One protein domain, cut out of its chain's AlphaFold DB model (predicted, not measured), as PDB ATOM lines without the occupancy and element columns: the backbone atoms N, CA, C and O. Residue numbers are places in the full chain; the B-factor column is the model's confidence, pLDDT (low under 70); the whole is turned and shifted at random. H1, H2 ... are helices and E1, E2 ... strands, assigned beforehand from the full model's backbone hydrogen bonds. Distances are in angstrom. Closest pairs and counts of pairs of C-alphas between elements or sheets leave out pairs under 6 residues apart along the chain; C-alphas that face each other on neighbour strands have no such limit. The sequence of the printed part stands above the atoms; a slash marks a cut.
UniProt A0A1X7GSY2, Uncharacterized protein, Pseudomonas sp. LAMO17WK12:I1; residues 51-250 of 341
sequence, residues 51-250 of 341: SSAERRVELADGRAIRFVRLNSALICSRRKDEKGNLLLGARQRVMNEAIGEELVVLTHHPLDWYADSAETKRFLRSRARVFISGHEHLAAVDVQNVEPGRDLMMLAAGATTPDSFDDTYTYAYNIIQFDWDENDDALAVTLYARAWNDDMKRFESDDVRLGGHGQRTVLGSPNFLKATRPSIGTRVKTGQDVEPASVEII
ATOM      1  N   SER A  51      62.507   6.576  -7.909       87.75
ATOM      2  CA  SER A  51      61.819   7.679  -7.243       87.75
ATOM      3  C   SER A  51      62.651   8.206  -6.077       87.75
ATOM      4  O   SER A  51      63.329   7.448  -5.381       87.75
ATOM      5  N   SER A  52      62.571   9.516  -5.836       84.81
ATOM      6  CA  SER A  52      63.234  10.143  -4.689       84.81
ATOM      7  C   SER A  52      62.238  10.349  -3.557       84.81
ATOM      8  O   SER A  52      61.143  10.861  -3.777       84.81
ATOM      9  N   ALA A  53      62.609   9.952  -2.341       81.75
ATOM     10  CA  ALA A  53      61.731   9.998  -1.169       81.75
ATOM     11  C   ALA A  53      62.443  10.550   0.076       81.75
ATOM     12  O   ALA A  53      62.243  10.083   1.187       81.75
ATOM     13  N   GLU A  54      63.321  11.523  -0.119       73.50
ATOM     14  CA  GLU A  54      64.229  12.063   0.905       73.50
ATOM     15  C   GLU A  54      63.614  13.175   1.774       73.50
ATOM     16  O   GLU A  54      64.303  13.746   2.608       73.50
ATOM     17  N   ARG A  55      62.349  13.563   1.571       83.31
ATOM     18  CA  ARG A  55      61.728  14.671   2.322       83.31
ATOM     19  C   ARG A  55      60.629  14.145   3.227       83.31
ATOM     20  O   ARG A  55      59.561  13.780   2.733       83.31
ATOM     21  N   ARG A  56      60.886  14.143   4.534       88.38
ATOM     22  CA  ARG A  56      59.935  13.741   5.574       88.38
ATOM     23  C   ARG A  56      59.588  14.940   6.452       88.38
ATOM     24  O   ARG A  56      60.454  15.745   6.784       88.38
ATOM     25  N   VAL A  57      58.314  15.067   6.807       89.94
ATOM     26  CA  VAL A  57      57.806  16.144   7.664       89.94
ATOM     27  C   VAL A  57      56.916  15.533   8.733       89.94
ATOM     28  O   VAL A  57      55.957  14.829   8.417       89.94
ATOM     29  N   GLU A  58      57.236  15.795   9.995       92.19
ATOM     30  CA  GLU A  58      56.419  15.368  11.126       92.19
ATOM     31  C   GLU A  58      55.264  16.353  11.350       92.19
ATOM     32  O   GLU A  58      55.460  17.566  11.395       92.19
ATOM     33  N   LEU A  59      54.045  15.819  11.443       92.31
ATOM     34  CA  LEU A  59      52.811  16.572  11.680       92.31
ATOM     35  C   LEU A  59      52.438  16.562  13.169       92.31
ATOM     36  O   LEU A  59      51.969  17.560  13.716       92.31
ATOM     37  N   ALA A  60      52.653  15.419  13.817       91.44
ATOM     38  CA  ALA A  60      52.513  15.185  15.247       91.44
ATOM     39  C   ALA A  60      53.395  13.990  15.636       91.44
ATOM     40  O   ALA A  60      53.874  13.280  14.756       91.44
ATOM     41  N   ASP A  61      53.576  13.749  16.934       90.31
ATOM     42  CA  ASP A  61      54.401  12.644  17.445       90.31
ATOM     43  C   ASP A  61      54.035  11.300  16.788       90.31
ATOM     44  O   ASP A  61      52.920  10.804  16.938       90.31
ATOM     45  N   GLY A  62      54.942  10.724  15.996       91.38
ATOM     46  CA  GLY A  62      54.689   9.456  15.298       91.38
ATOM     47  C   GLY A  62      53.683   9.544  14.137       91.38
ATOM     48  O   GLY A  62      53.147   8.515  13.706       91.38
ATOM     49  N   ARG A  63      53.412  10.750  13.625       96.19
ATOM     50  CA  ARG A  63      52.577  11.032  12.447       96.19
ATOM     51  C   ARG A  63      53.349  11.915  11.484       96.19
ATOM     52  O   ARG A  63      53.562  13.095  11.742       96.19
ATOM     53  N   ALA A  64      53.754  11.355  10.353       96.19
ATOM     54  CA  ALA A  64      54.557  12.066   9.371       96.19
ATOM     55  C   ALA A  64      54.038  11.892   7.949       96.19
ATOM     56  O   ALA A  64      53.399  10.903   7.604       96.19
ATOM     57  N   ILE A  65      54.380  12.843   7.096       97.50
ATOM     58  CA  ILE A  65      54.264  12.680   5.654       97.50
ATOM     59  C   ILE A  65      55.647  12.555   5.037       97.50
ATOM     60  O   ILE A  65      56.601  13.193   5.488       97.50
ATOM     61  N   ARG A  66      55.751  11.765   3.970       95.81
ATOM     62  CA  ARG A  66      56.953  11.702   3.137       95.81
ATOM     63  C   ARG A  66      56.614  12.013   1.692       95.81
ATOM     64  O   ARG A  66      55.719  11.408   1.100       95.81
ATOM     65  N   PHE A  67      57.345  12.966   1.130       94.38
ATOM     66  CA  PHE A  67      57.213  13.332  -0.269       94.38
ATOM     67  C   PHE A  67      58.007  12.360  -1.127       94.38
ATOM     68  O   PHE A  67      59.218  12.226  -0.958       94.38
ATOM     69  N   VAL A  68      57.321  11.725  -2.071       95.06
ATOM     70  CA  VAL A  68      57.910  10.873  -3.103       95.06
ATOM     71  C   VAL A  68      57.794  11.595  -4.437       95.06
ATOM     72  O   VAL A  68      56.704  12.006  -4.823       95.06
ATOM     73  N   ARG A  69      58.893  11.757  -5.165       93.19
ATOM     74  CA  ARG A  69      58.912  12.451  -6.456       93.19
ATOM     75  C   ARG A  69      59.244  11.478  -7.572       93.19
ATOM     76  O   ARG A  69      60.192  10.700  -7.470       93.19
ATOM     77  N   LEU A  70      58.459  11.572  -8.634       94.81
ATOM     78  CA  LEU A  70      58.545  10.757  -9.834       94.81
ATOM     79  C   LEU A  70      59.057  11.617 -10.994       94.81
ATOM     80  O   LEU A  70      58.577  12.734 -11.205       94.81
ATOM     81  N   ASN A  71      60.003  11.097 -11.774       93.62
ATOM     82  CA  ASN A  71      60.501  11.748 -12.979       93.62
ATOM     83  C   ASN A  71      59.751  11.233 -14.214       93.62
ATOM     84  O   ASN A  71      60.153  10.267 -14.866       93.62
ATOM     85  N   SER A  72      58.672  11.929 -14.561       94.19
ATOM     86  CA  SER A  72      57.884  11.654 -15.763       94.19
ATOM     87  C   SER A  72      58.425  12.290 -17.042       94.19
ATOM     88  O   SER A  72      57.875  12.055 -18.111       94.19
ATOM     89  N   ALA A  73      59.500  13.078 -16.957       92.94
ATOM     90  CA  ALA A  73      60.122  13.712 -18.116       92.94
ATOM     91  C   ALA A  73      61.180  12.821 -18.791       92.94
ATOM     92  O   ALA A  73      61.689  13.151 -19.863       92.94
ATOM     93  N   LEU A  74      61.540  11.690 -18.171       91.81
ATOM     94  CA  LEU A  74      62.719  10.895 -18.518       91.81
ATOM     95  C   LEU A  74      62.749  10.415 -19.975       91.81
ATOM     96  O   LEU A  74      63.831  10.272 -20.551       91.81
ATOM     97  N   ILE A  75      61.590  10.218 -20.606       92.38
ATOM     98  CA  ILE A  75      61.502   9.830 -22.022       92.38
ATOM     99  C   ILE A  75      60.873  10.897 -22.924       92.38
ATOM    100  O   ILE A  75      60.694  10.648 -24.115       92.38
ATOM    101  N   CYS A  76      60.609  12.089 -22.384       92.19
ATOM    102  CA  CYS A  76      60.054  13.200 -23.146       92.19
ATOM    103  C   CYS A  76      60.981  13.643 -24.281       92.19
ATOM    104  O   CYS A  76      62.219  13.584 -24.196       92.19
ATOM    105  N   SER A  77      60.366  14.125 -25.354       85.56
ATOM    106  CA  SER A  77      61.030  14.659 -26.527       85.56
ATOM    107  C   SER A  77      60.157  15.700 -27.230       85.56
ATOM    108  O   SER A  77      58.961  15.524 -27.428       85.56
ATOM    109  N   ARG A  78      60.807  16.755 -27.733       71.88
ATOM    110  CA  ARG A  78      60.212  17.991 -28.283       71.88
ATOM    111  C   ARG A  78      59.046  17.842 -29.288       71.88
ATOM    112  O   ARG A  78      58.428  18.846 -29.620       71.88
ATOM    113  N   ARG A  79      58.794  16.662 -29.863       66.94
ATOM    114  CA  ARG A  79      57.782  16.451 -30.919       66.94
ATOM    115  C   ARG A  79      57.038  15.113 -30.848       66.94
ATOM    116  O   ARG A  79      56.425  14.743 -31.844       66.94
ATOM    117  N   LYS A  80      57.155  14.352 -29.759       72.75
ATOM    118  CA  LYS A  80      56.505  13.029 -29.646       72.75
ATOM    119  C   LYS A  80      55.812  12.798 -28.308       72.75
ATOM    120  O   LYS A  80      55.391  11.678 -28.036       72.75
ATOM    121  N   ASP A  81      55.729  13.833 -27.483       83.75
ATOM    122  CA  ASP A  81      55.068  13.735 -26.192       83.75
ATOM    123  C   ASP A  81      53.566  13.784 -26.440       83.75
ATOM    124  O   ASP A  81      53.010  14.804 -26.844       83.75
ATOM    125  N   GLU A  82      52.931  12.636 -26.265       86.56
ATOM    126  CA  GLU A  82      51.507  12.439 -26.472       86.56
ATOM    127  C   GLU A  82      50.944  11.682 -25.273       86.56
ATOM    128  O   GLU A  82      51.625  10.848 -24.661       86.56
ATOM    129  N   LYS A  83      49.676  11.956 -24.958       92.38
ATOM    130  CA  LYS A  83      48.952  11.211 -23.933       92.38
ATOM    131  C   LYS A  83      49.025   9.707 -24.212       92.38
ATOM    132  O   LYS A  83      48.831   9.270 -25.343       92.38
ATOM    133  N   GLY A  84      49.282   8.929 -23.169       93.06
ATOM    134  CA  GLY A  84      49.391   7.474 -23.221       93.06
ATOM    135  C   GLY A  84      50.705   6.918 -23.772       93.06
ATOM    136  O   GLY A  84      50.846   5.700 -23.784       93.06
ATOM    137  N   ASN A  85      51.660   7.754 -24.197       91.19
ATOM    138  CA  ASN A  85      52.914   7.295 -24.814       91.19
ATOM    139  C   ASN A  85      54.152   7.476 -23.923       91.19
ATOM    140  O   ASN A  85      55.223   6.965 -24.258       91.19
ATOM    141  N   LEU A  86      54.037   8.192 -22.800       94.50
ATOM    142  CA  LEU A  86      55.133   8.310 -21.842       94.50
ATOM    143  C   LEU A  86      55.252   7.040 -20.988       94.50
ATOM    144  O   LEU A  86      54.337   6.222 -20.918       94.50
ATOM    145  N   LEU A  87      56.388   6.880 -20.319       94.75
ATOM    146  CA  LEU A  87      56.654   5.770 -19.414       94.75
ATOM    147  C   LEU A  87      57.272   6.316 -18.143       94.75
ATOM    148  O   LEU A  87      58.191   7.139 -18.201       94.75
ATOM    149  N   LEU A  88      56.785   5.821 -17.012       93.56
ATOM    150  CA  LEU A  88      57.434   6.046 -15.734       93.56
ATOM    151  C   LEU A  88      58.502   4.967 -15.474       93.56
ATOM    152  O   LEU A  88      59.609   5.294 -15.047       93.56
ATOM    153  N   GLY A  89      58.203   3.706 -15.792       93.06
ATOM    154  CA  GLY A  89      59.109   2.573 -15.586       93.06
ATOM    155  C   GLY A  89      58.978   1.963 -14.191       93.06
ATOM    156  O   GLY A  89      58.602   2.633 -13.215       93.06
ATOM    157  N   ALA A  90      59.297   0.673 -14.065       93.06
ATOM    158  CA  ALA A  90      59.008  -0.086 -12.854       93.06
ATOM    159  C   ALA A  90      59.796   0.420 -11.641       93.06
ATOM    160  O   ALA A  90      59.286   0.408 -10.518       93.06
ATOM    161  N   ARG A  91      61.015   0.914 -11.869       90.50
ATOM    162  CA  ARG A  91      61.921   1.388 -10.812       90.50
ATOM    163  C   ARG A  91      61.386   2.584 -10.034       90.50
ATOM    164  O   ARG A  91      61.628   2.708  -8.838       90.50
ATOM    165  N   GLN A  92      60.639   3.462 -10.698       92.12
ATOM    166  CA  GLN A  92      60.143   4.689 -10.082       92.12
ATOM    167  C   GLN A  92      58.840   4.470  -9.295       92.12
ATOM    168  O   GLN A  92      58.585   5.170  -8.318       92.12
ATOM    169  N   ARG A  93      58.008   3.492  -9.679       90.50
ATOM    170  CA  ARG A  93      56.681   3.286  -9.059       90.50
ATOM    171  C   ARG A  93      56.692   2.491  -7.750       90.50
ATOM    172  O   ARG A  93      55.660   2.429  -7.080       90.50
ATOM    173  N   VAL A  94      57.820   1.892  -7.362       87.06
ATOM    174  CA  VAL A  94      57.935   1.176  -6.082       87.06
ATOM    175  C   VAL A  94      58.065   2.182  -4.939       87.06
ATOM    176  O   VAL A  94      59.025   2.941  -4.865       87.06
ATOM    177  N   MET A  95      57.085   2.175  -4.034       89.25
ATOM    178  CA  MET A  95      56.999   3.103  -2.904       89.25
ATOM    179  C   MET A  95      56.861   2.332  -1.590       89.25
ATOM    180  O   MET A  95      55.856   1.654  -1.346       89.25
ATOM    181  N   ASN A  96      57.879   2.440  -0.737       89.00
ATOM    182  CA  ASN A  96      57.910   1.765   0.558       89.00
ATOM    183  C   ASN A  96      56.989   2.468   1.560       89.00
ATOM    184  O   ASN A  96      57.051   3.689   1.698       89.00
ATOM    185  N   GLU A  97      56.172   1.690   2.271       90.38
ATOM    186  CA  GLU A  97      55.398   2.172   3.422       90.38
ATOM    187  C   GLU A  97      56.271   2.189   4.677       90.38
ATOM    188  O   GLU A  97      57.159   1.347   4.833       90.38
ATOM    189  N   ALA A  98      55.961   3.094   5.599       93.38
ATOM    190  CA  ALA A  98      56.506   3.090   6.945       93.38
ATOM    191  C   ALA A  98      55.380   3.277   7.968       93.38
ATOM    192  O   ALA A  98      54.319   3.831   7.678       93.38
ATOM    193  N   ILE A  99      55.595   2.755   9.173       95.94
ATOM    194  CA  ILE A  99      54.645   2.889  10.280       95.94
ATOM    195  C   ILE A  99      54.564   4.365  10.689       95.94
ATOM    196  O   ILE A  99      55.595   5.010  10.855       95.94
ATOM    197  N   GLY A 100      53.349   4.889  10.867       96.50
ATOM    198  CA  GLY A 100      53.132   6.289  11.239       96.50
ATOM    199  C   GLY A 100      53.388   7.286  10.108       96.50
ATOM    200  O   GLY A 100      53.406   8.487  10.358       96.50
ATOM    201  N   GLU A 101      53.585   6.817   8.873       97.12
ATOM    202  CA  GLU A 101      53.962   7.666   7.747       97.12
ATOM    203  C   GLU A 101      53.041   7.477   6.541       97.12
ATOM    204  O   GLU A 101      52.831   6.360   6.070       97.12
ATOM    205  N   GLU A 102      52.536   8.585   6.005       98.00
ATOM    206  CA  GLU A 102      51.731   8.603   4.786       98.00
ATOM    207  C   GLU A 102      52.468   9.275   3.625       98.00
ATOM    208  O   GLU A 102      53.248  10.212   3.806       98.00
ATOM    209  N   LEU A 103      52.224   8.802   2.400       98.00
ATOM    210  CA  LEU A 103      52.959   9.283   1.229       98.00
ATOM    211  C   LEU A 103      52.200  10.372   0.465       98.00
ATOM    212  O   LEU A 103      51.019  10.214   0.127       98.00
ATOM    213  N   VAL A 104      52.929  11.436   0.122       98.19
ATOM    214  CA  VAL A 104      52.520  12.480  -0.825       98.19
ATOM    215  C   VAL A 104      53.368  12.331  -2.083       98.19
ATOM    216  O   VAL A 104      54.580  12.530  -2.050       98.19
ATOM    217  N   VAL A 105      52.752  11.953  -3.198       97.69
ATOM    218  CA  VAL A 105      53.458  11.658  -4.448       97.69
ATOM    219  C   VAL A 105      53.352  12.834  -5.408       97.69
ATOM    220  O   VAL A 105      52.260  13.331  -5.665       97.69
ATOM    221  N   LEU A 106      54.483  13.259  -5.962       96.56
ATOM    222  CA  LEU A 106      54.600  14.366  -6.905       96.56
ATOM    223  C   LEU A 106      55.073  13.845  -8.265       96.56
ATOM    224  O   LEU A 106      56.061  13.112  -8.345       96.56
ATOM    225  N   THR A 107      54.417  14.265  -9.341       95.62
ATOM    226  CA  THR A 107      54.892  14.066 -10.716       95.62
ATOM    227  C   THR A 107      54.512  15.264 -11.582       95.62
ATOM    228  O   THR A 107      53.589  16.000 -11.252       95.62
ATOM    229  N   HIS A 108      55.199  15.480 -12.702       95.00
ATOM    230  CA  HIS A 108      54.795  16.521 -13.645       95.00
ATOM    231  C   HIS A 108      53.557  16.109 -14.456       95.00
ATOM    232  O   HIS A 108      52.528  16.773 -14.376       95.00
ATOM    233  N   HIS A 109      53.631  15.005 -15.202       95.88
ATOM    234  CA  HIS A 109      52.541  14.579 -16.082       95.88
ATOM    235  C   HIS A 109      51.437  13.816 -15.314       95.88
ATOM    236  O   HIS A 109      51.747  12.985 -14.452       95.88
ATOM    237  N   PRO A 110      50.147  14.038 -15.608       95.56
ATOM    238  CA  PRO A 110      49.062  13.221 -15.074       95.56
ATOM    239  C   PRO A 110      49.128  11.763 -15.549       95.56
ATOM    240  O   PRO A 110      49.849  11.411 -16.479       95.56
ATOM    241  N   LEU A 111      48.374  10.878 -14.888       95.25
ATOM    242  CA  LEU A 111      48.493   9.433 -15.116       95.25
ATOM    243  C   LEU A 111      48.067   8.978 -16.514       95.25
ATOM    244  O   LEU A 111      48.541   7.947 -16.971       95.25
ATOM    245  N   ASP A 112      47.169   9.690 -17.185       95.44
ATOM    246  CA  ASP A 112      46.734   9.380 -18.552       95.44
ATOM    247  C   ASP A 112      47.820   9.637 -19.608       95.44
ATOM    248  O   ASP A 112      47.680   9.196 -20.746       95.44
ATOM    249  N   TRP A 113      48.936  10.267 -19.235       96.12
ATOM    250  CA  TRP A 113      50.100  10.419 -20.105       96.12
ATOM    251  C   TRP A 113      50.947   9.153 -20.219       96.12
ATOM    252  O   TRP A 113      51.730   9.037 -21.159       96.12
ATOM    253  N   TYR A 114      50.772   8.190 -19.311       95.00
ATOM    254  CA  TYR A 114      51.629   7.010 -19.238       95.00
ATOM    255  C   TYR A 114      51.011   5.770 -19.890       95.00
ATOM    256  O   TYR A 114      49.879   5.384 -19.577       95.00
ATOM    257  N   ALA A 115      51.798   5.071 -20.707       94.56
ATOM    258  CA  ALA A 115      51.464   3.744 -21.216       94.56
ATOM    259  C   ALA A 115      51.396   2.707 -20.078       94.56
ATOM    260  O   ALA A 115      50.534   1.831 -20.074       94.56
ATOM    261  N   ASP A 116      52.251   2.847 -19.058       94.81
ATOM    262  CA  ASP A 116      52.306   2.006 -17.853       94.81
ATOM    263  C   ASP A 116      51.399   2.519 -16.710       94.81
ATOM    264  O   ASP A 116      51.526   2.124 -15.547       94.81
ATOM    265  N   SER A 117      50.426   3.382 -17.028       94.94
ATOM    266  CA  SER A 117      49.542   4.019 -16.040       94.94
ATOM    267  C   SER A 117      48.707   3.041 -15.222       94.94
ATOM    268  O   SER A 117      48.425   3.307 -14.054       94.94
ATOM    269  N   ALA A 118      48.295   1.914 -15.810       95.44
ATOM    270  CA  ALA A 118      47.476   0.917 -15.126       95.44
ATOM    271  C   ALA A 118      48.204   0.333 -13.908       95.44
ATOM    272  O   ALA A 118      47.611   0.213 -12.834       95.44
ATOM    273  N   GLU A 119      49.491   0.026 -14.060       95.00
ATOM    274  CA  GLU A 119      50.301  -0.520 -12.976       95.00
ATOM    275  C   GLU A 119      50.671   0.579 -11.974       95.00
ATOM    276  O   GLU A 119      50.468   0.415 -10.772       95.00
ATOM    277  N   THR A 120      51.065   1.763 -12.452       94.25
ATOM    278  CA  THR A 120      51.334   2.932 -11.596       94.25
ATOM    279  C   THR A 120      50.130   3.301 -10.715       94.25
ATOM    280  O   THR A 120      50.291   3.566  -9.522       94.25
ATOM    281  N   LYS A 121      48.897   3.221 -11.240       95.69
ATOM    282  CA  LYS A 121      47.657   3.434 -10.466       95.69
ATOM    283  C   LYS A 121      47.505   2.448  -9.308       95.69
ATOM    284  O   LYS A 121      47.021   2.843  -8.249       95.69
ATOM    285  N   ARG A 122      47.904   1.184  -9.472       95.50
ATOM    286  CA  ARG A 122      47.818   0.168  -8.405       95.50
ATOM    287  C   ARG A 122      48.763   0.495  -7.251       95.50
ATOM    288  O   ARG A 122      48.347   0.447  -6.090       95.50
ATOM    289  N   PHE A 123      49.994   0.899  -7.558       95.25
ATOM    290  CA  PHE A 123      50.947   1.371  -6.550       95.25
ATOM    291  C   PHE A 123      50.437   2.630  -5.844       95.25
ATOM    292  O   PHE A 123      50.406   2.670  -4.619       95.25
ATOM    293  N   LEU A 124      49.944   3.627  -6.582       95.88
ATOM    294  CA  LEU A 124      49.412   4.853  -5.978       95.88
ATOM    295  C   LEU A 124      48.233   4.581  -5.043       95.88
ATOM    296  O   LEU A 124      48.266   4.994  -3.886       95.88
ATOM    297  N   ARG A 125      47.229   3.822  -5.498       95.94
ATOM    298  CA  ARG A 125      46.047   3.483  -4.687       95.94
ATOM    299  C   ARG A 125      46.414   2.739  -3.404       95.94
ATOM    300  O   ARG A 125      45.802   2.978  -2.367       95.94
ATOM    301  N   SER A 126      47.422   1.870  -3.457       94.62
ATOM    302  CA  SER A 126      47.860   1.080  -2.301       94.62
ATOM    303  C   SER A 126      48.848   1.792  -1.372       94.62
ATOM    304  O   SER A 126      49.057   1.306  -0.265       94.62
ATOM    305  N   ARG A 127      49.460   2.916  -1.770       95.31
ATOM    306  CA  ARG A 127      50.587   3.512  -1.019       95.31
ATOM    307  C   ARG A 127      50.435   5.001  -0.712       95.31
ATOM    308  O   ARG A 127      50.839   5.435   0.358       95.31
ATOM    309  N   ALA A 128      49.869   5.783  -1.625       97.31
ATOM    310  CA  ALA A 128      49.804   7.241  -1.522       97.31
ATOM    311  C   ALA A 128      48.488   7.709  -0.911       97.31
ATOM    312  O   ALA A 128      47.458   7.087  -1.155       97.31
ATOM    313  N   ARG A 129      48.505   8.805  -0.146       97.69
ATOM    314  CA  ARG A 129      47.286   9.506   0.306       97.69
ATOM    315  C   ARG A 129      46.982  10.717  -0.554       97.69
ATOM    316  O   ARG A 129      45.819  11.029  -0.777       97.69
ATOM    317  N   VAL A 130      48.020  11.361  -1.077       98.19
ATOM    318  CA  VAL A 130      47.891  12.494  -1.991       98.19
ATOM    319  C   VAL A 130      48.796  12.257  -3.190       98.19
ATOM    320  O   VAL A 130      49.960  11.895  -3.029       98.19
ATOM    321  N   PHE A 131      48.265  12.456  -4.387       97.88
ATOM    322  CA  PHE A 131      49.008  12.482  -5.639       97.88
ATOM    323  C   PHE A 131      48.812  13.848  -6.288       97.88
ATOM    324  O   PHE A 131      47.676  14.282  -6.467       97.88
ATOM    325  N   ILE A 132      49.909  14.513  -6.635       97.25
ATOM    326  CA  ILE A 132      49.903  15.849  -7.226       97.25
ATOM    327  C   ILE A 132      50.555  15.777  -8.606       97.25
ATOM    328  O   ILE A 132      51.707  15.351  -8.733       97.25
ATOM    329  N   SER A 133      49.815  16.216  -9.623       96.19
ATOM    330  CA  SER A 133      50.284  16.371 -11.003       96.19
ATOM    331  C   SER A 133      50.101  17.796 -11.520       96.19
ATOM    332  O   SER A 133      49.365  18.586 -10.933       96.19
ATOM    333  N   GLY A 134      50.753  18.129 -12.630       92.00
ATOM    334  CA  GLY A 134      50.600  19.395 -13.348       92.00
ATOM    335  C   GLY A 134      50.418  19.155 -14.845       92.00
ATOM    336  O   GLY A 134      49.559  18.371 -15.238       92.00
ATOM    337  N   HIS A 135      51.246  19.817 -15.659       92.50
ATOM    338  CA  HIS A 135      51.343  19.693 -17.122       92.50
ATOM    339  C   HIS A 135      50.141  20.207 -17.929       92.50
ATOM    340  O   HIS A 135      50.319  20.968 -18.869       92.50
ATOM    341  N   GLU A 136      48.916  19.838 -17.563       89.50
ATOM    342  CA  GLU A 136      47.718  20.197 -18.338       89.50
ATOM    343  C   GLU A 136      47.189  21.591 -18.028       89.50
ATOM    344  O   GLU A 136      46.265  22.056 -18.688       89.50
ATOM    345  N   HIS A 137      47.752  22.239 -17.006       89.00
ATOM    346  CA  HIS A 137      47.388  23.582 -16.548       89.00
ATOM    347  C   HIS A 137      45.916  23.722 -16.112       89.00
ATOM    348  O   HIS A 137      45.460  24.828 -15.828       89.00
ATOM    349  N   LEU A 138      45.199  22.600 -15.995       85.81
ATOM    350  CA  LEU A 138      43.814  22.517 -15.561       85.81
ATOM    351  C   LEU A 138      43.760  22.078 -14.098       85.81
ATOM    352  O   LEU A 138      44.114  20.948 -13.755       85.81
ATOM    353  N   ALA A 139      43.303  22.982 -13.235       87.75
ATOM    354  CA  ALA A 139      43.126  22.678 -11.824       87.75
ATOM    355  C   ALA A 139      41.936  21.728 -11.625       87.75
ATOM    356  O   ALA A 139      40.829  22.025 -12.072       87.75
ATOM    357  N   ALA A 140      42.159  20.606 -10.941       89.19
ATOM    358  CA  ALA A 140      41.108  19.662 -10.570       89.19
ATOM    359  C   ALA A 140      41.476  18.910  -9.285       89.19
ATOM    360  O   ALA A 140      42.651  18.657  -9.018       89.19
ATOM    361  N   VAL A 141      40.468  18.520  -8.508       91.56
ATOM    362  CA  VAL A 141      40.634  17.655  -7.336       91.56
ATOM    363  C   VAL A 141      39.593  16.543  -7.352       91.56
ATOM    364  O   VAL A 141      38.420  16.778  -7.629       91.56
ATOM    365  N   ASP A 142      40.037  15.328  -7.053       92.38
ATOM    366  CA  ASP A 142      39.198  14.147  -6.868       92.38
ATOM    367  C   ASP A 142      39.654  13.400  -5.610       92.38
ATOM    368  O   ASP A 142      40.850  13.330  -5.320       92.38
ATOM    369  N   VAL A 143      38.712  12.847  -4.848       94.50
ATOM    370  CA  VAL A 143      39.006  12.056  -3.646       94.50
ATOM    371  C   VAL A 143      38.397  10.678  -3.829       94.50
ATOM    372  O   VAL A 143      37.181  10.496  -3.830       94.50
ATOM    373  N   GLN A 144      39.269   9.688  -3.967       95.56
ATOM    374  CA  GLN A 144      38.894   8.313  -4.237       95.56
ATOM    375  C   GLN A 144      38.898   7.518  -2.944       95.56
ATOM    376  O   GLN A 144      39.955   7.319  -2.346       95.56
ATOM    377  N   ASN A 145      37.747   6.968  -2.569       95.62
ATOM    378  CA  ASN A 145      37.724   5.893  -1.589       95.62
ATOM    379  C   ASN A 145      38.296   4.624  -2.243       95.62
ATOM    380  O   ASN A 145      37.704   4.063  -3.170       95.62
ATOM    381  N   VAL A 146      39.503   4.223  -1.839       96.62
ATOM    382  CA  VAL A 146      40.189   3.056  -2.413       96.62
ATOM    383  C   VAL A 146      39.643   1.777  -1.791       96.62
ATOM    384  O   VAL A 146      39.315   0.840  -2.516       96.62
ATOM    385  N   GLU A 147      39.559   1.772  -0.464       95.69
ATOM    386  CA  GLU A 147      38.951   0.752   0.392       95.69
ATOM    387  C   GLU A 147      38.602   1.402   1.753       95.69
ATOM    388  O   GLU A 147      39.010   2.544   2.007       95.69
ATOM    389  N   PRO A 148      37.852   0.734   2.650       94.69
ATOM    390  CA  PRO A 148      37.503   1.306   3.950       94.69
ATOM    391  C   PRO A 148      38.733   1.778   4.741       94.69
ATOM    392  O   PRO A 148      39.673   1.016   4.955       94.69
ATOM    393  N   GLY A 149      38.720   3.041   5.180       93.94
ATOM    394  CA  GLY A 149      39.838   3.651   5.912       93.94
ATOM    395  C   GLY A 149      41.046   4.019   5.044       93.94
ATOM    396  O   GLY A 149      42.101   4.339   5.588       93.94
ATOM    397  N   ARG A 150      40.911   3.991   3.711       96.88
ATOM    398  CA  ARG A 150      41.981   4.301   2.760       96.88
ATOM    399  C   ARG A 150      41.463   5.180   1.616       96.88
ATOM    400  O   ARG A 150      40.922   4.676   0.634       96.88
ATOM    401  N   ASP A 151      41.755   6.477   1.679       98.00
ATOM    402  CA  ASP A 151      41.411   7.435   0.615       98.00
ATOM    403  C   ASP A 151      42.633   7.942  -0.161       98.00
ATOM    404  O   ASP A 151      43.732   8.021   0.378       98.00
ATOM    405  N   LEU A 152      42.463   8.283  -1.435       97.88
ATOM    406  CA  LEU A 152      43.500   8.889  -2.269       97.88
ATOM    407  C   LEU A 152      42.971  10.192  -2.867       97.88
ATOM    408  O   LEU A 152      42.040  10.170  -3.670       97.88
ATOM    409  N   MET A 153      43.591  11.312  -2.506       96.94
ATOM    410  CA  MET A 153      43.366  12.598  -3.158       96.94
ATOM    411  C   MET A 153      44.226  12.702  -4.422       96.94
ATOM    412  O   MET A 153      45.450  12.605  -4.362       96.94
ATOM    413  N   MET A 154      43.578  12.935  -5.556       96.00
ATOM    414  CA  MET A 154      44.185  13.229  -6.848       96.00
ATOM    415  C   MET A 154      44.069  14.732  -7.100       96.00
ATOM    416  O   MET A 154      42.967  15.235  -7.306       96.00
ATOM    417  N   LEU A 155      45.189  15.450  -7.074       94.56
ATOM    418  CA  LEU A 155      45.244  16.894  -7.283       94.56
ATOM    419  C   LEU A 155      45.983  17.217  -8.586       94.56
ATOM    420  O   LEU A 155      47.187  16.998  -8.699       94.56
ATOM    421  N   ALA A 156      45.274  17.791  -9.552       92.75
ATOM    422  CA  ALA A 156      45.869  18.432 -10.715       92.75
ATOM    423  C   ALA A 156      46.043  19.928 -10.428       92.75
ATOM    424  O   ALA A 156      45.087  20.630 -10.090       92.75
ATOM    425  N   ALA A 157      47.277  20.415 -10.517       90.12
ATOM    426  CA  ALA A 157      47.604  21.818 -10.331       90.12
ATOM    427  C   ALA A 157      47.293  22.634 -11.598       90.12
ATOM    428  O   ALA A 157      47.544  22.190 -12.719       90.12
ATOM    429  N   GLY A 158      46.802  23.860 -11.398       88.19
ATOM    430  CA  GLY A 158      46.779  24.878 -12.451       88.19
ATOM    431  C   GLY A 158      48.186  25.394 -12.777       88.19
ATOM    432  O   GLY A 158      49.186  24.863 -12.290       88.19
ATOM    433  N   ALA A 159      48.274  26.456 -13.576       88.81
ATOM    434  CA  ALA A 159      49.551  27.040 -13.976       88.81
ATOM    435  C   ALA A 159      49.655  28.515 -13.610       88.81
ATOM    436  O   ALA A 159      48.730  29.287 -13.824       88.81
ATOM    437  N   THR A 160      50.831  28.941 -13.160       88.31
ATOM    438  CA  THR A 160      51.162  30.367 -13.027       88.31
ATOM    439  C   THR A 160      51.482  31.020 -14.371       88.31
ATOM    440  O   THR A 160      51.546  32.241 -14.444       88.31
ATOM    441  N   THR A 161      51.693  30.221 -15.422       86.38
ATOM    442  CA  THR A 161      52.057  30.653 -16.781       86.38
ATOM    443  C   THR A 161      51.426  29.722 -17.835       86.38
ATOM    444  O   THR A 161      52.123  28.902 -18.423       86.38
ATOM    445  N   PRO A 162      50.098  29.771 -18.051       84.19
ATOM    446  CA  PRO A 162      49.450  28.964 -19.078       84.19
ATOM    447  C   PRO A 162      49.785  29.475 -20.492       84.19
ATOM    448  O   PRO A 162      50.036  30.666 -20.690       84.19
ATOM    449  N   ASP A 163      49.752  28.575 -21.479       80.69
ATOM    450  CA  ASP A 163      50.027  28.891 -22.891       80.69
ATOM    451  C   ASP A 163      48.944  29.777 -23.527       80.69
ATOM    452  O   ASP A 163      49.218  30.578 -24.424       80.69
ATOM    453  N   SER A 164      47.707  29.635 -23.053       79.88
ATOM    454  CA  SER A 164      46.558  30.459 -23.409       79.88
ATOM    455  C   SER A 164      45.929  31.044 -22.151       79.88
ATOM    456  O   SER A 164      46.004  30.450 -21.078       79.88
ATOM    457  N   PHE A 165      45.320  32.220 -22.290       83.19
ATOM    458  CA  PHE A 165      44.623  32.895 -21.202       83.19
ATOM    459  C   PHE A 165      43.133  33.024 -21.539       83.19
ATOM    460  O   PHE A 165      42.772  33.769 -22.452       83.19
ATOM    461  N   ASP A 166      42.294  32.275 -20.825       82.00
ATOM    462  CA  ASP A 166      40.832  32.264 -20.924       82.00
ATOM    463  C   ASP A 166      40.182  31.776 -19.608       82.00
ATOM    464  O   ASP A 166      40.851  31.598 -18.587       82.00
ATOM    465  N   ASP A 167      38.861  31.566 -19.614       75.88
ATOM    466  CA  ASP A 167      38.099  31.131 -18.432       75.88
ATOM    467  C   ASP A 167      38.505  29.737 -17.910       75.88
ATOM    468  O   ASP A 167      38.310  29.423 -16.731       75.88
ATOM    469  N   THR A 168      39.069  28.889 -18.775       77.88
ATOM    470  CA  THR A 168      39.561  27.545 -18.439       77.88
ATOM    471  C   THR A 168      41.021  27.601 -17.998       77.88
ATOM    472  O   THR A 168      41.389  27.014 -16.978       77.88
ATOM    473  N   TYR A 169      41.844  28.331 -18.751       83.06
ATOM    474  CA  TYR A 169      43.280  28.465 -18.551       83.06
ATOM    475  C   TYR A 169      43.610  29.873 -18.065       83.06
ATOM    476  O   TYR A 169      43.742  30.807 -18.846       83.06
ATOM    477  N   THR A 170      43.783  30.030 -16.758       87.62
ATOM    478  CA  THR A 170      44.174  31.306 -16.142       87.62
ATOM    479  C   THR A 170      45.396  31.127 -15.250       87.62
ATOM    480  O   THR A 170      45.797  29.999 -14.952       87.62
ATOM    481  N   TYR A 171      45.995  32.232 -14.804       91.31
ATOM    482  CA  TYR A 171      47.072  32.167 -13.824       91.31
ATOM    483  C   TYR A 171      46.511  31.679 -12.490       91.31
ATOM    484  O   TYR A 171      45.604  32.287 -11.918       91.31
ATOM    485  N   ALA A 172      47.068  30.591 -11.976       90.69
ATOM    486  CA  ALA A 172      46.619  29.966 -10.748       90.69
ATOM    487  C   ALA A 172      47.792  29.406  -9.941       90.69
ATOM    488  O   ALA A 172      48.813  28.987 -10.489       90.69
ATOM    489  N   TYR A 173      47.625  29.378  -8.624       91.31
ATOM    490  CA  TYR A 173      48.509  28.664  -7.708       91.31
ATOM    491  C   TYR A 173      47.714  28.166  -6.504       91.31
ATOM    492  O   TYR A 173      46.650  28.690  -6.187       91.31
ATOM    493  N   ASN A 174      48.245  27.168  -5.805       89.69
ATOM    494  CA  ASN A 174      47.607  26.600  -4.622       89.69
ATOM    495  C   ASN A 174      48.553  26.698  -3.430       89.69
ATOM    496  O   ASN A 174      49.751  26.451  -3.566       89.69
ATOM    497  N   ILE A 175      48.006  26.997  -2.255       91.25
ATOM    498  CA  ILE A 175      48.674  26.727  -0.981       91.25
ATOM    499  C   ILE A 175      48.016  25.474  -0.404       91.25
ATOM    500  O   ILE A 175      46.797  25.434  -0.241       91.25
ATOM    501  N   ILE A 176      48.817  24.446  -0.131       92.94
ATOM    502  CA  ILE A 176      48.349  23.165   0.405       92.94
ATOM    503  C   ILE A 176      48.843  23.056   1.839       92.94
ATOM    504  O   ILE A 176      50.047  23.125   2.087       92.94
ATOM    505  N   GLN A 177      47.919  22.875   2.773       94.19
ATOM    506  CA  GLN A 177      48.242  22.597   4.163       94.19
ATOM    507  C   GLN A 177      48.001  21.119   4.453       94.19
ATOM    508  O   GLN A 177      46.908  20.606   4.216       94.19
ATOM    509  N   PHE A 178      49.018  20.470   5.011       96.06
ATOM    510  CA  PHE A 178      48.923  19.139   5.597       96.06
ATOM    511  C   PHE A 178      48.865  19.284   7.116       96.06
ATOM    512  O   PHE A 178      49.644  20.039   7.693       96.06
ATOM    513  N   ASP A 179      47.933  18.588   7.751       95.50
ATOM    514  CA  ASP A 179      47.771  18.567   9.202       95.50
ATOM    515  C   ASP A 179      47.374  17.155   9.649       95.50
ATOM    516  O   ASP A 179      46.940  16.326   8.845       95.50
ATOM    517  N   TRP A 180      47.515  16.876  10.937       96.00
ATOM    518  CA  TRP A 180      46.999  15.653  11.539       96.00
ATOM    519  C   TRP A 180      45.591  15.912  12.092       96.00
ATOM    520  O   TRP A 180      45.356  16.880  12.815       96.00
ATOM    521  N   ASP A 181      44.626  15.070  11.723       95.62
ATOM    522  CA  ASP A 181      43.303  15.058  12.339       95.62
ATOM    523  C   ASP A 181      43.320  14.193  13.599       95.62
ATOM    524  O   ASP A 181      43.426  12.970  13.524       95.62
ATOM    525  N   GLU A 182      43.192  14.832  14.762       93.00
ATOM    526  CA  GLU A 182      43.250  14.139  16.049       93.00
ATOM    527  C   GLU A 182      42.064  13.203  16.285       93.00
ATOM    528  O   GLU A 182      42.210  12.232  17.027       93.00
ATOM    529  N   ASN A 183      40.891  13.481  15.704       92.44
ATOM    530  CA  ASN A 183      39.668  12.722  15.967       92.44
ATOM    531  C   ASN A 183      39.702  11.388  15.222       92.44
ATOM    532  O   ASN A 183      39.525  10.331  15.839       92.44
ATOM    533  N   ASP A 184      40.002  11.460  13.928       93.81
ATOM    534  CA  ASP A 184      40.037  10.323  13.011       93.81
ATOM    535  C   ASP A 184      41.421   9.654  12.940       93.81
ATOM    536  O   ASP A 184      41.560   8.598  12.327       93.81
ATOM    537  N   ASP A 185      42.432  10.241  13.593       95.12
ATOM    538  CA  ASP A 185      43.839   9.824  13.540       95.12
ATOM    539  C   ASP A 185      44.343   9.674  12.095       95.12
ATOM    540  O   ASP A 185      44.887   8.648  11.680       95.12
ATOM    541  N   ALA A 186      44.098  10.720  11.307       97.25
ATOM    542  CA  ALA A 186      44.179  10.688   9.854       97.25
ATOM    543  C   ALA A 186      44.866  11.931   9.273       97.25
ATOM    544  O   ALA A 186      45.011  12.954   9.938       97.25
ATOM    545  N   LEU A 187      45.307  11.851   8.019       98.06
ATOM    546  CA  LEU A 187      45.866  12.990   7.298       98.06
ATOM    547  C   LEU A 187      44.746  13.953   6.890       98.06
ATOM    548  O   LEU A 187      43.858  13.597   6.116       98.06
ATOM    549  N   ALA A 188      44.822  15.190   7.369       97.31
ATOM    550  CA  ALA A 188      43.981  16.283   6.913       97.31
ATOM    551  C   ALA A 188      44.719  17.124   5.869       97.31
ATOM    552  O   ALA A 188      45.855  17.548   6.074       97.31
ATOM    553  N   VAL A 189      44.045  17.405   4.759       96.25
ATOM    554  CA  VAL A 189      44.565  18.225   3.664       96.25
ATOM    555  C   VAL A 189      43.620  19.395   3.448       96.25
ATOM    556  O   VAL A 189      42.420  19.197   3.279       96.25
ATOM    557  N   THR A 190      44.146  20.616   3.466       93.81
ATOM    558  CA  THR A 190      43.376  21.833   3.177       93.81
ATOM    559  C   THR A 190      43.962  22.530   1.959       93.81
ATOM    560  O   THR A 190      45.162  22.808   1.916       93.81
ATOM    561  N   LEU A 191      43.114  22.810   0.969       90.56
ATOM    562  CA  LEU A 191      43.498  23.477  -0.272       90.56
ATOM    563  C   LEU A 191      43.042  24.938  -0.257       90.56
ATOM    564  O   LEU A 191      41.850  25.233  -0.196       90.56
ATOM    565  N   TYR A 192      43.994  25.860  -0.359       90.44
ATOM    566  CA  TYR A 192      43.737  27.279  -0.582       90.44
ATOM    567  C   TYR A 192      44.085  27.619  -2.030       90.44
ATOM    568  O   TYR A 192      45.209  28.022  -2.346       90.44
ATOM    569  N   ALA A 193      43.113  27.407  -2.911       89.31
ATOM    570  CA  ALA A 193      43.246  27.666  -4.334       89.31
ATOM    571  C   ALA A 193      43.209  29.168  -4.634       89.31
ATOM    572  O   ALA A 193      42.427  29.915  -4.033       89.31
ATOM    573  N   ARG A 194      44.061  29.618  -5.557       90.62
ATOM    574  CA  ARG A 194      44.139  31.011  -5.997       90.62
ATOM    575  C   ARG A 194      44.091  31.097  -7.509       90.62
ATOM    576  O   ARG A 194      44.813  30.375  -8.190       90.62
ATOM    577  N   ALA A 195      43.297  32.035  -8.010       90.50
ATOM    578  CA  ALA A 195      43.192  32.344  -9.427       90.50
ATOM    579  C   ALA A 195      43.326  33.843  -9.668       90.50
ATOM    580  O   ALA A 195      42.997  34.665  -8.810       90.50
ATOM    581  N   TRP A 196      43.824  34.195 -10.844       91.25
ATOM    582  CA  TRP A 196      43.939  35.572 -11.279       91.25
ATOM    583  C   TRP A 196      42.578  36.155 -11.631       91.25
ATOM    584  O   TRP A 196      41.866  35.643 -12.493       91.25
ATOM    585  N   ASN A 197      42.245  37.256 -10.967       90.62
ATOM    586  CA  ASN A 197      41.144  38.122 -11.335       90.62
ATOM    587  C   ASN A 197      41.688  39.197 -12.282       90.62
ATOM    588  O   ASN A 197      42.452  40.073 -11.860       90.62
ATOM    589  N   ASP A 198      41.308  39.120 -13.559       88.81
ATOM    590  CA  ASP A 198      41.835  40.031 -14.571       88.81
ATOM    591  C   ASP A 198      41.285  41.456 -14.448       88.81
ATOM    592  O   ASP A 198      42.014  42.412 -14.709       88.81
ATOM    593  N   ASP A 199      40.054  41.625 -13.968       91.38
ATOM    594  CA  ASP A 199      39.458  42.948 -13.764       91.38
ATOM    595  C   ASP A 199      40.161  43.707 -12.632       91.38
ATOM    596  O   ASP A 199      40.450  44.900 -12.739       91.38
ATOM    597  N   MET A 200      40.486  42.996 -11.550       93.94
ATOM    598  CA  MET A 200      41.107  43.564 -10.350       93.94
ATOM    599  C   MET A 200      42.640  43.490 -10.358       93.94
ATOM    600  O   MET A 200      43.277  44.048  -9.463       93.94
ATOM    601  N   LYS A 201      43.233  42.797 -11.342       90.50
ATOM    602  CA  LYS A 201      44.679  42.558 -11.496       90.50
ATOM    603  C   LYS A 201      45.343  42.015 -10.225       90.50
ATOM    604  O   LYS A 201      46.387  42.505  -9.788       90.50
ATOM    605  N   ARG A 202      44.725  41.006  -9.609       92.56
ATOM    606  CA  ARG A 202      45.247  40.348  -8.403       92.56
ATOM    607  C   ARG A 202      44.811  38.893  -8.321       92.56
ATOM    608  O   ARG A 202      43.815  38.503  -8.920       92.56
ATOM    609  N   PHE A 203      45.529  38.110  -7.522       92.12
ATOM    610  CA  PHE A 203      45.083  36.768  -7.162       92.12
ATOM    611  C   PHE A 203      44.015  36.825  -6.070       92.12
ATOM    612  O   PHE A 203      44.176  37.512  -5.059       92.12
ATOM    613  N   GLU A 204      42.943  36.069  -6.265       91.88
ATOM    614  CA  GLU A 204      41.836  35.914  -5.323       91.88
ATOM    615  C   GLU A 204      41.612  34.429  -5.026       91.88
ATOM    616  O   GLU A 204      42.274  33.570  -5.608       91.88
ATOM    617  N   SER A 205      40.748  34.104  -4.062       90.06
ATOM    618  CA  SER A 205      40.340  32.710  -3.838       90.06
ATOM    619  C   SER A 205      39.684  32.136  -5.095       90.06
ATOM    620  O   SER A 205      38.842  32.795  -5.700       90.06
ATOM    621  N   ASP A 206      40.056  30.913  -5.467       86.06
ATOM    622  CA  ASP A 206      39.402  30.167  -6.542       86.06
ATOM    623  C   ASP A 206      38.401  29.172  -5.954       86.06
ATOM    624  O   ASP A 206      38.756  28.066  -5.546       86.06
ATOM    625  N   ASP A 207      37.139  29.587  -5.914       77.50
ATOM    626  CA  ASP A 207      36.072  28.807  -5.284       77.50
ATOM    627  C   ASP A 207      35.344  27.880  -6.256       77.50
ATOM    628  O   ASP A 207      34.357  27.241  -5.894       77.50
ATOM    629  N   VAL A 208      35.818  27.804  -7.500       76.56
ATOM    630  CA  VAL A 208      35.120  27.105  -8.577       76.56
ATOM    631  C   VAL A 208      35.880  25.851  -8.986       76.56
ATOM    632  O   VAL A 208      35.295  24.770  -9.006       76.56
ATOM    633  N   ARG A 209      37.182  25.952  -9.288       73.62
ATOM    634  CA  ARG A 209      37.914  24.839  -9.930       73.62
ATOM    635  C   ARG A 209      38.309  23.715  -8.972       73.62
ATOM    636  O   ARG A 209      38.457  22.576  -9.401       73.62
ATOM    637  N   LEU A 210      38.460  24.020  -7.680       73.25
ATOM    638  CA  LEU A 210      38.920  23.072  -6.654       73.25
ATOM    639  C   LEU A 210      37.918  22.874  -5.503       73.25
ATOM    640  O   LEU A 210      38.316  22.555  -4.388       73.25
ATOM    641  N   GLY A 211      36.618  23.035  -5.774       60.56
ATOM    642  CA  GLY A 211      35.558  22.666  -4.824       60.56
ATOM    643  C   GLY A 211      35.174  23.733  -3.790       60.56
ATOM    644  O   GLY A 211      34.427  23.427  -2.864       60.56
ATOM    645  N   GLY A 212      35.617  24.984  -3.953       58.06
ATOM    646  CA  GLY A 212      35.290  26.076  -3.028       58.06
ATOM    647  C   GLY A 212      36.360  26.346  -1.969       58.06
ATOM    648  O   GLY A 212      37.341  25.614  -1.842       58.06
ATOM    649  N   HIS A 213      36.176  27.421  -1.195       49.28
ATOM    650  CA  HIS A 213      37.111  27.861  -0.153       49.28
ATOM    651  C   HIS A 213      37.563  26.730   0.784       49.28
ATOM    652  O   HIS A 213      36.749  26.175   1.521       49.28
ATOM    653  N   GLY A 214      38.883  26.513   0.872       56.62
ATOM    654  CA  GLY A 214      39.527  25.946   2.062       56.62
ATOM    655  C   GLY A 214      38.962  24.599   2.502       56.62
ATOM    656  O   GLY A 214      38.880  24.347   3.706       56.62
ATOM    657  N   GLN A 215      38.525  23.763   1.556       73.25
ATOM    658  CA  GLN A 215      37.894  22.493   1.876       73.25
ATOM    659  C   GLN A 215      38.925  21.591   2.558       73.25
ATOM    660  O   GLN A 215      39.849  21.070   1.933       73.25
ATOM    661  N   ARG A 216      38.784  21.458   3.878       91.19
ATOM    662  CA  ARG A 216      39.559  20.517   4.675       91.19
ATOM    663  C   ARG A 216      39.006  19.121   4.426       91.19
ATOM    664  O   ARG A 216      37.880  18.818   4.817       91.19
ATOM    665  N   THR A 217      39.806  18.274   3.804       93.75
ATOM    666  CA  THR A 217      39.492  16.868   3.557       93.75
ATOM    667  C   THR A 217      40.313  16.005   4.501       93.75
ATOM    668  O   THR A 217      41.538  16.103   4.522       93.75
ATOM    669  N   VAL A 218      39.646  15.148   5.270       96.75
ATOM    670  CA  VAL A 218      40.305  14.109   6.070       96.75
ATOM    671  C   VAL A 218      40.365  12.840   5.231       96.75
ATOM    672  O   VAL A 218      39.347  12.402   4.703       96.75
ATOM    673  N   LEU A 219      41.564  12.288   5.062       97.69
ATOM    674  CA  LEU A 219      41.831  11.131   4.214       97.69
ATOM    675  C   LEU A 219      42.109   9.909   5.081       97.69
ATOM    676  O   LEU A 219      43.017   9.938   5.914       97.69
ATOM    677  N   GLY A 220      41.405   8.803   4.840       97.25
ATOM    678  CA  GLY A 220      41.689   7.523   5.482       97.25
ATOM    679  C   GLY A 220      43.174   7.157   5.362       97.25
ATOM    680  O   GLY A 220      43.702   7.026   4.251       97.25
ATOM    681  N   SER A 221      43.844   7.043   6.510       97.69
ATOM    682  CA  SER A 221      45.306   6.973   6.634       97.69
ATOM    683  C   SER A 221      45.728   5.704   7.379       97.69
ATOM    684  O   SER A 221      45.941   5.721   8.594       97.69
ATOM    685  N   PRO A 222      45.806   4.558   6.682       96.31
ATOM    686  CA  PRO A 222      46.019   3.270   7.329       96.31
ATOM    687  C   PRO A 222      47.403   3.125   7.974       96.31
ATOM    688  O   PRO A 222      47.560   2.297   8.869       96.31
ATOM    689  N   ASN A 223      48.421   3.874   7.540       96.69
ATOM    690  CA  ASN A 223      49.764   3.790   8.111       96.69
ATOM    691  C   ASN A 223      49.893   4.568   9.416       96.69
ATOM    692  O   ASN A 223      50.644   4.134  10.290       96.69
ATOM    693  N   PHE A 224      49.128   5.648   9.589       96.88
ATOM    694  CA  PHE A 224      49.004   6.332  10.879       96.88
ATOM    695  C   PHE A 224      48.508   5.361  11.947       96.88
ATOM    696  O   PHE A 224      49.190   5.139  12.945       96.88
ATOM    697  N   LEU A 225      47.429   4.636  11.661       94.44
ATOM    698  CA  LEU A 225      46.820   3.680  12.592       94.44
ATOM    699  C   LEU A 225      47.739   2.513  13.015       94.44
ATOM    700  O   LEU A 225      47.435   1.815  13.981       94.44
ATOM    701  N   LYS A 226      48.858   2.280  12.313       94.31
ATOM    702  CA  LYS A 226      49.856   1.257  12.678       94.31
ATOM    703  C   LYS A 226      50.793   1.704  13.805       94.31
ATOM    704  O   LYS A 226      51.405   0.849  14.440       94.31
ATOM    705  N   ALA A 227      50.949   3.009  14.029       92.94
ATOM    706  CA  ALA A 227      51.754   3.546  15.125       92.94
ATOM    707  C   ALA A 227      50.878   3.866  16.339       92.94
ATOM    708  O   ALA A 227      49.689   4.163  16.201       92.94
ATOM    709  N   THR A 228      51.492   3.869  17.525       92.25
ATOM    710  CA  THR A 228      50.850   4.312  18.767       92.25
ATOM    711  C   THR A 228      50.202   5.677  18.563       92.25
ATOM    712  O   THR A 228      50.831   6.586  18.024       92.25
ATOM    713  N   ARG A 229      48.934   5.806  18.966       90.69
ATOM    714  CA  ARG A 229      48.192   7.056  18.808       90.69
ATOM    715  C   ARG A 229      48.838   8.155  19.664       90.69
ATOM    716  O   ARG A 229      49.093   7.898  20.847       90.69
ATOM    717  N   PRO A 230      49.064   9.358  19.112       86.44
ATOM    718  CA  PRO A 230      49.597  10.474  19.882       86.44
ATOM    719  C   PRO A 230      48.619  10.892  20.989       86.44
ATOM    720  O   PRO A 230      47.404  10.700  20.880       86.44
ATOM    721  N   SER A 231      49.135  11.487  22.065       77.94
ATOM    722  CA  SER A 231      48.293  12.084  23.109       77.94
ATOM    723  C   SER A 231      47.697  13.419  22.637       77.94
ATOM    724  O   SER A 231      48.353  14.207  21.958       77.94
ATOM    725  N   ILE A 232      46.435  13.676  22.998       65.56
ATOM    726  CA  ILE A 232      45.731  14.928  22.678       65.56
ATOM    727  C   ILE A 232      46.492  16.090  23.338       65.56
ATOM    728  O   ILE A 232      46.618  16.124  24.564       65.56
ATOM    729  N   GLY A 233      47.022  17.021  22.534       58.38
ATOM    730  CA  GLY A 233      47.833  18.160  22.995       58.38
ATOM    731  C   GLY A 233      49.298  18.185  22.532       58.38
ATOM    732  O   GLY A 233      49.967  19.194  22.755       58.38
ATOM    733  N   THR A 234      49.792  17.151  21.843       52.19
ATOM    734  CA  THR A 234      51.171  17.082  21.296       52.19
ATOM    735  C   THR A 234      51.305  17.742  19.914       52.19
ATOM    736  O   THR A 234      52.158  17.376  19.108       52.19
ATOM    737  N   ARG A 235      50.447  18.719  19.598       52.16
ATOM    738  CA  ARG A 235      50.538  19.467  18.341       52.16
ATOM    739  C   ARG A 235      51.817  20.304  18.344       52.16
ATOM    740  O   ARG A 235      52.087  21.013  19.318       52.16
ATOM    741  N   VAL A 236      52.560  20.304  17.237       54.28
ATOM    742  CA  VAL A 236      53.523  21.381  16.960       54.28
ATOM    743  C   VAL A 236      52.704  22.674  16.907       54.28
ATOM    744  O   VAL A 236      51.859  22.839  16.030       54.28
ATOM    745  N   LYS A 237      52.830  23.534  17.927       45.25
ATOM    746  CA  LYS A 237      51.946  24.695  18.127       45.25
ATOM    747  C   LYS A 237      51.901  25.560  16.868       45.25
ATOM    748  O   LYS A 237      52.891  26.190  16.541       45.25
ATOM    749  N   THR A 238      50.749  25.657  16.210       42.47
ATOM    750  CA  THR A 238      50.522  26.564  15.078       42.47
ATOM    751  C   THR A 238      49.943  27.897  15.567       42.47
ATOM    752  O   THR A 238      48.734  28.108  15.580       42.47
ATOM    753  N   GLY A 239      50.795  28.820  16.015       38.44
ATOM    754  CA  GLY A 239      50.407  30.201  16.327       38.44
ATOM    755  C   GLY A 239      51.614  31.136  16.384       38.44
ATOM    756  O   GLY A 239      52.540  30.808  17.107       38.44
ATOM    757  N   GLN A 240      51.554  32.233  15.608       38.66
ATOM    758  CA  GLN A 240      52.414  33.434  15.411       38.66
ATOM    759  C   GLN A 240      53.915  33.480  15.805       38.66
ATOM    760  O   GLN A 240      54.628  34.255  15.179       38.66
ATOM    761  N   ASP A 241      54.413  32.630  16.698       39.31
ATOM    762  CA  ASP A 241      55.823  32.421  17.055       39.31
ATOM    763  C   ASP A 241      56.189  30.929  16.888       39.31
ATOM    764  O   ASP A 241      56.572  30.245  17.840       39.31
ATOM    765  N   VAL A 242      55.986  30.378  15.686       40.91
ATOM    766  CA  VAL A 242      56.242  28.955  15.394       40.91
ATOM    767  C   VAL A 242      57.564  28.830  14.656       40.91
ATOM    768  O   VAL A 242      57.691  29.318  13.534       40.91
ATOM    769  N   GLU A 243      58.527  28.152  15.280       39.69
ATOM    770  CA  GLU A 243      59.672  27.568  14.575       39.69
ATOM    771  C   GLU A 243      59.136  26.759  13.377       39.69
ATOM    772  O   GLU A 243      58.242  25.931  13.570       39.69
ATOM    773  N   PRO A 244      59.596  27.012  12.139       45.59
ATOM    774  CA  PRO A 244      59.075  26.334  10.954       45.59
ATOM    775  C   PRO A 244      59.109  24.813  11.146       45.59
ATOM    776  O   PRO A 244      60.067  24.285  11.708       45.59
ATOM    777  N   ALA A 245      58.060  24.114  10.689       52.59
ATOM    778  CA  ALA A 245      57.987  22.655  10.774       52.59
ATOM    779  C   ALA A 245      59.306  22.043  10.282       52.59
ATOM    780  O   ALA A 245      59.754  22.346   9.172       52.59
ATOM    781  N   SER A 246      59.945  21.224  11.119       44.84
ATOM    782  CA  SER A 246      61.253  20.660  10.810       44.84
ATOM    783  C   SER A 246      61.120  19.695   9.635       44.84
ATOM    784  O   SER A 246      60.556  18.607   9.765       44.84
ATOM    785  N   VAL A 247      61.617  20.112   8.472       54.16
ATOM    786  CA  VAL A 247      61.743  19.242   7.304       54.16
ATOM    787  C   VAL A 247      63.013  18.428   7.486       54.16
ATOM    788  O   VAL A 247      64.118  18.962   7.408       54.16
ATOM    789  N   GLU A 248      62.858  17.132   7.721       58.16
ATOM    790  CA  GLU A 248      63.987  16.218   7.755       58.16
ATOM    791  C   GLU A 248      64.335  15.819   6.319       58.16
ATOM    792  O   GLU A 248      63.512  15.263   5.575       58.16
ATOM    793  N   ILE A 249      65.564  16.136   5.915       56.03
ATOM    794  CA  ILE A 249      66.139  15.617   4.681       56.03
ATOM    795  C   ILE A 249      66.800  14.284   5.022       56.03
ATOM    796  O   ILE A 249      67.873  14.248   5.619       56.03
ATOM    797  N   ILE A 250      66.158  13.188   4.627       50.72
ATOM    798  CA  ILE A 250      66.717  11.843   4.735       50.72
ATOM    799  C   ILE A 250      67.748  11.692   3.612       50.72
ATOM    800  O   ILE A 250      67.413  11.284   2.499       50.72
TER     801      ILE A 250
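What this domain is: This is residues 51 to 250 of the 341 residues of an uncharacterized protein of Pseudomonas sp. LAMO17WK12:I1 (UniProt A0A1X7GSY2). Two strongly twisted sheets lie partly face to face as a sandwich: a large one of seven strands, E5 E6 E4 E3 E2 E1 E11 in that order, and a smaller branched one of E7, E8, E9 and E10. H2 is over the large sheet's other face and stands up from it, while the loop at residues 238 to 243 sticks out. The 200 printed residues run E1 E2 H1 E3 H2 E4 E5 E6 E7 E8 E9 E10 E11; the large sheet is mixed, the small one antiparallel. The class is mostly strand, with under half of the residues in named elements. The whole is compact, with a radius of gyration of the C-alphas of 17.8 A and spans of 53 by 46 by 32 A.

Where its parts are: E1, residues 52 to 60, begins at C-alpha 52 (63.234, 10.143, -4.689) and is 23.2 A long. E2 is residues 63 to 69, H1 90 to 93, E3 101 to 106. H2, residues 117 to 127, is 15.1 A long. E4 is residues 128 to 133, E5 140 to 147 at 22.0 A, E6 150 to 156. E7, residues 172 to 181, is 27.7 A long, and E8, residues 186 to 197, 34.8 A. E9 is residues 202 to 205, E10 216 to 219, and E11, residues 247 to 249, ends at C-alpha 249 (66.139, 15.617, 4.681).

How they stand to each other: In the large sheet E1 and E2 form a hairpin, with N 57 and O 65 2.9 A apart. E3 is parallel to E2 (N 104 and O 66, 3.0 A), E4 to E3 (N 132 and O 105, 2.8 A), and E6 to E4 (N 153 and O 129, 2.8 A). E5 and E6 form a hairpin (N 144 and O 152, 2.8 A), and edge strand E11 is antiparallel to E1 (N 248 and O 56, 2.9 A). E2, H1, E3 and E3, H2, E4 are strand-helix-strand units, two parallel neighbours with a helix between, each with a right-handed crossover. H2 is over E6 and E4 at a height of 10.1 A; H1 only grazes the sheet with residues 92 to 93. H2 has 6 of 7 O i to N i+4 pairs within hydrogen-bond range; H1 is too short for one. E7, E8 and E9 are a meander, each strand the antiparallel neighbour of the one before (N 177 and O 190, 2.9 A; N 195 and O 204, 3.0 A). E7 is on one side of E8, with E9 and E10 on the other side (N 189 and O 217, 2.8 A). Across the sandwich the closest C-alphas of E6 and E10 are those of Asp 151 and Leu 219, 5.2 A apart.

The domain as a whole: The two C-alphas farthest apart, of Arg 79 and Ser 231, are 55.0 A apart. The printed part has no cut. The links E2 to H1, E6 to E7 and E10 to E11 are long. The pLDDT is under 70 at residue 79, residues 211 to 214 and residues 232 to 250.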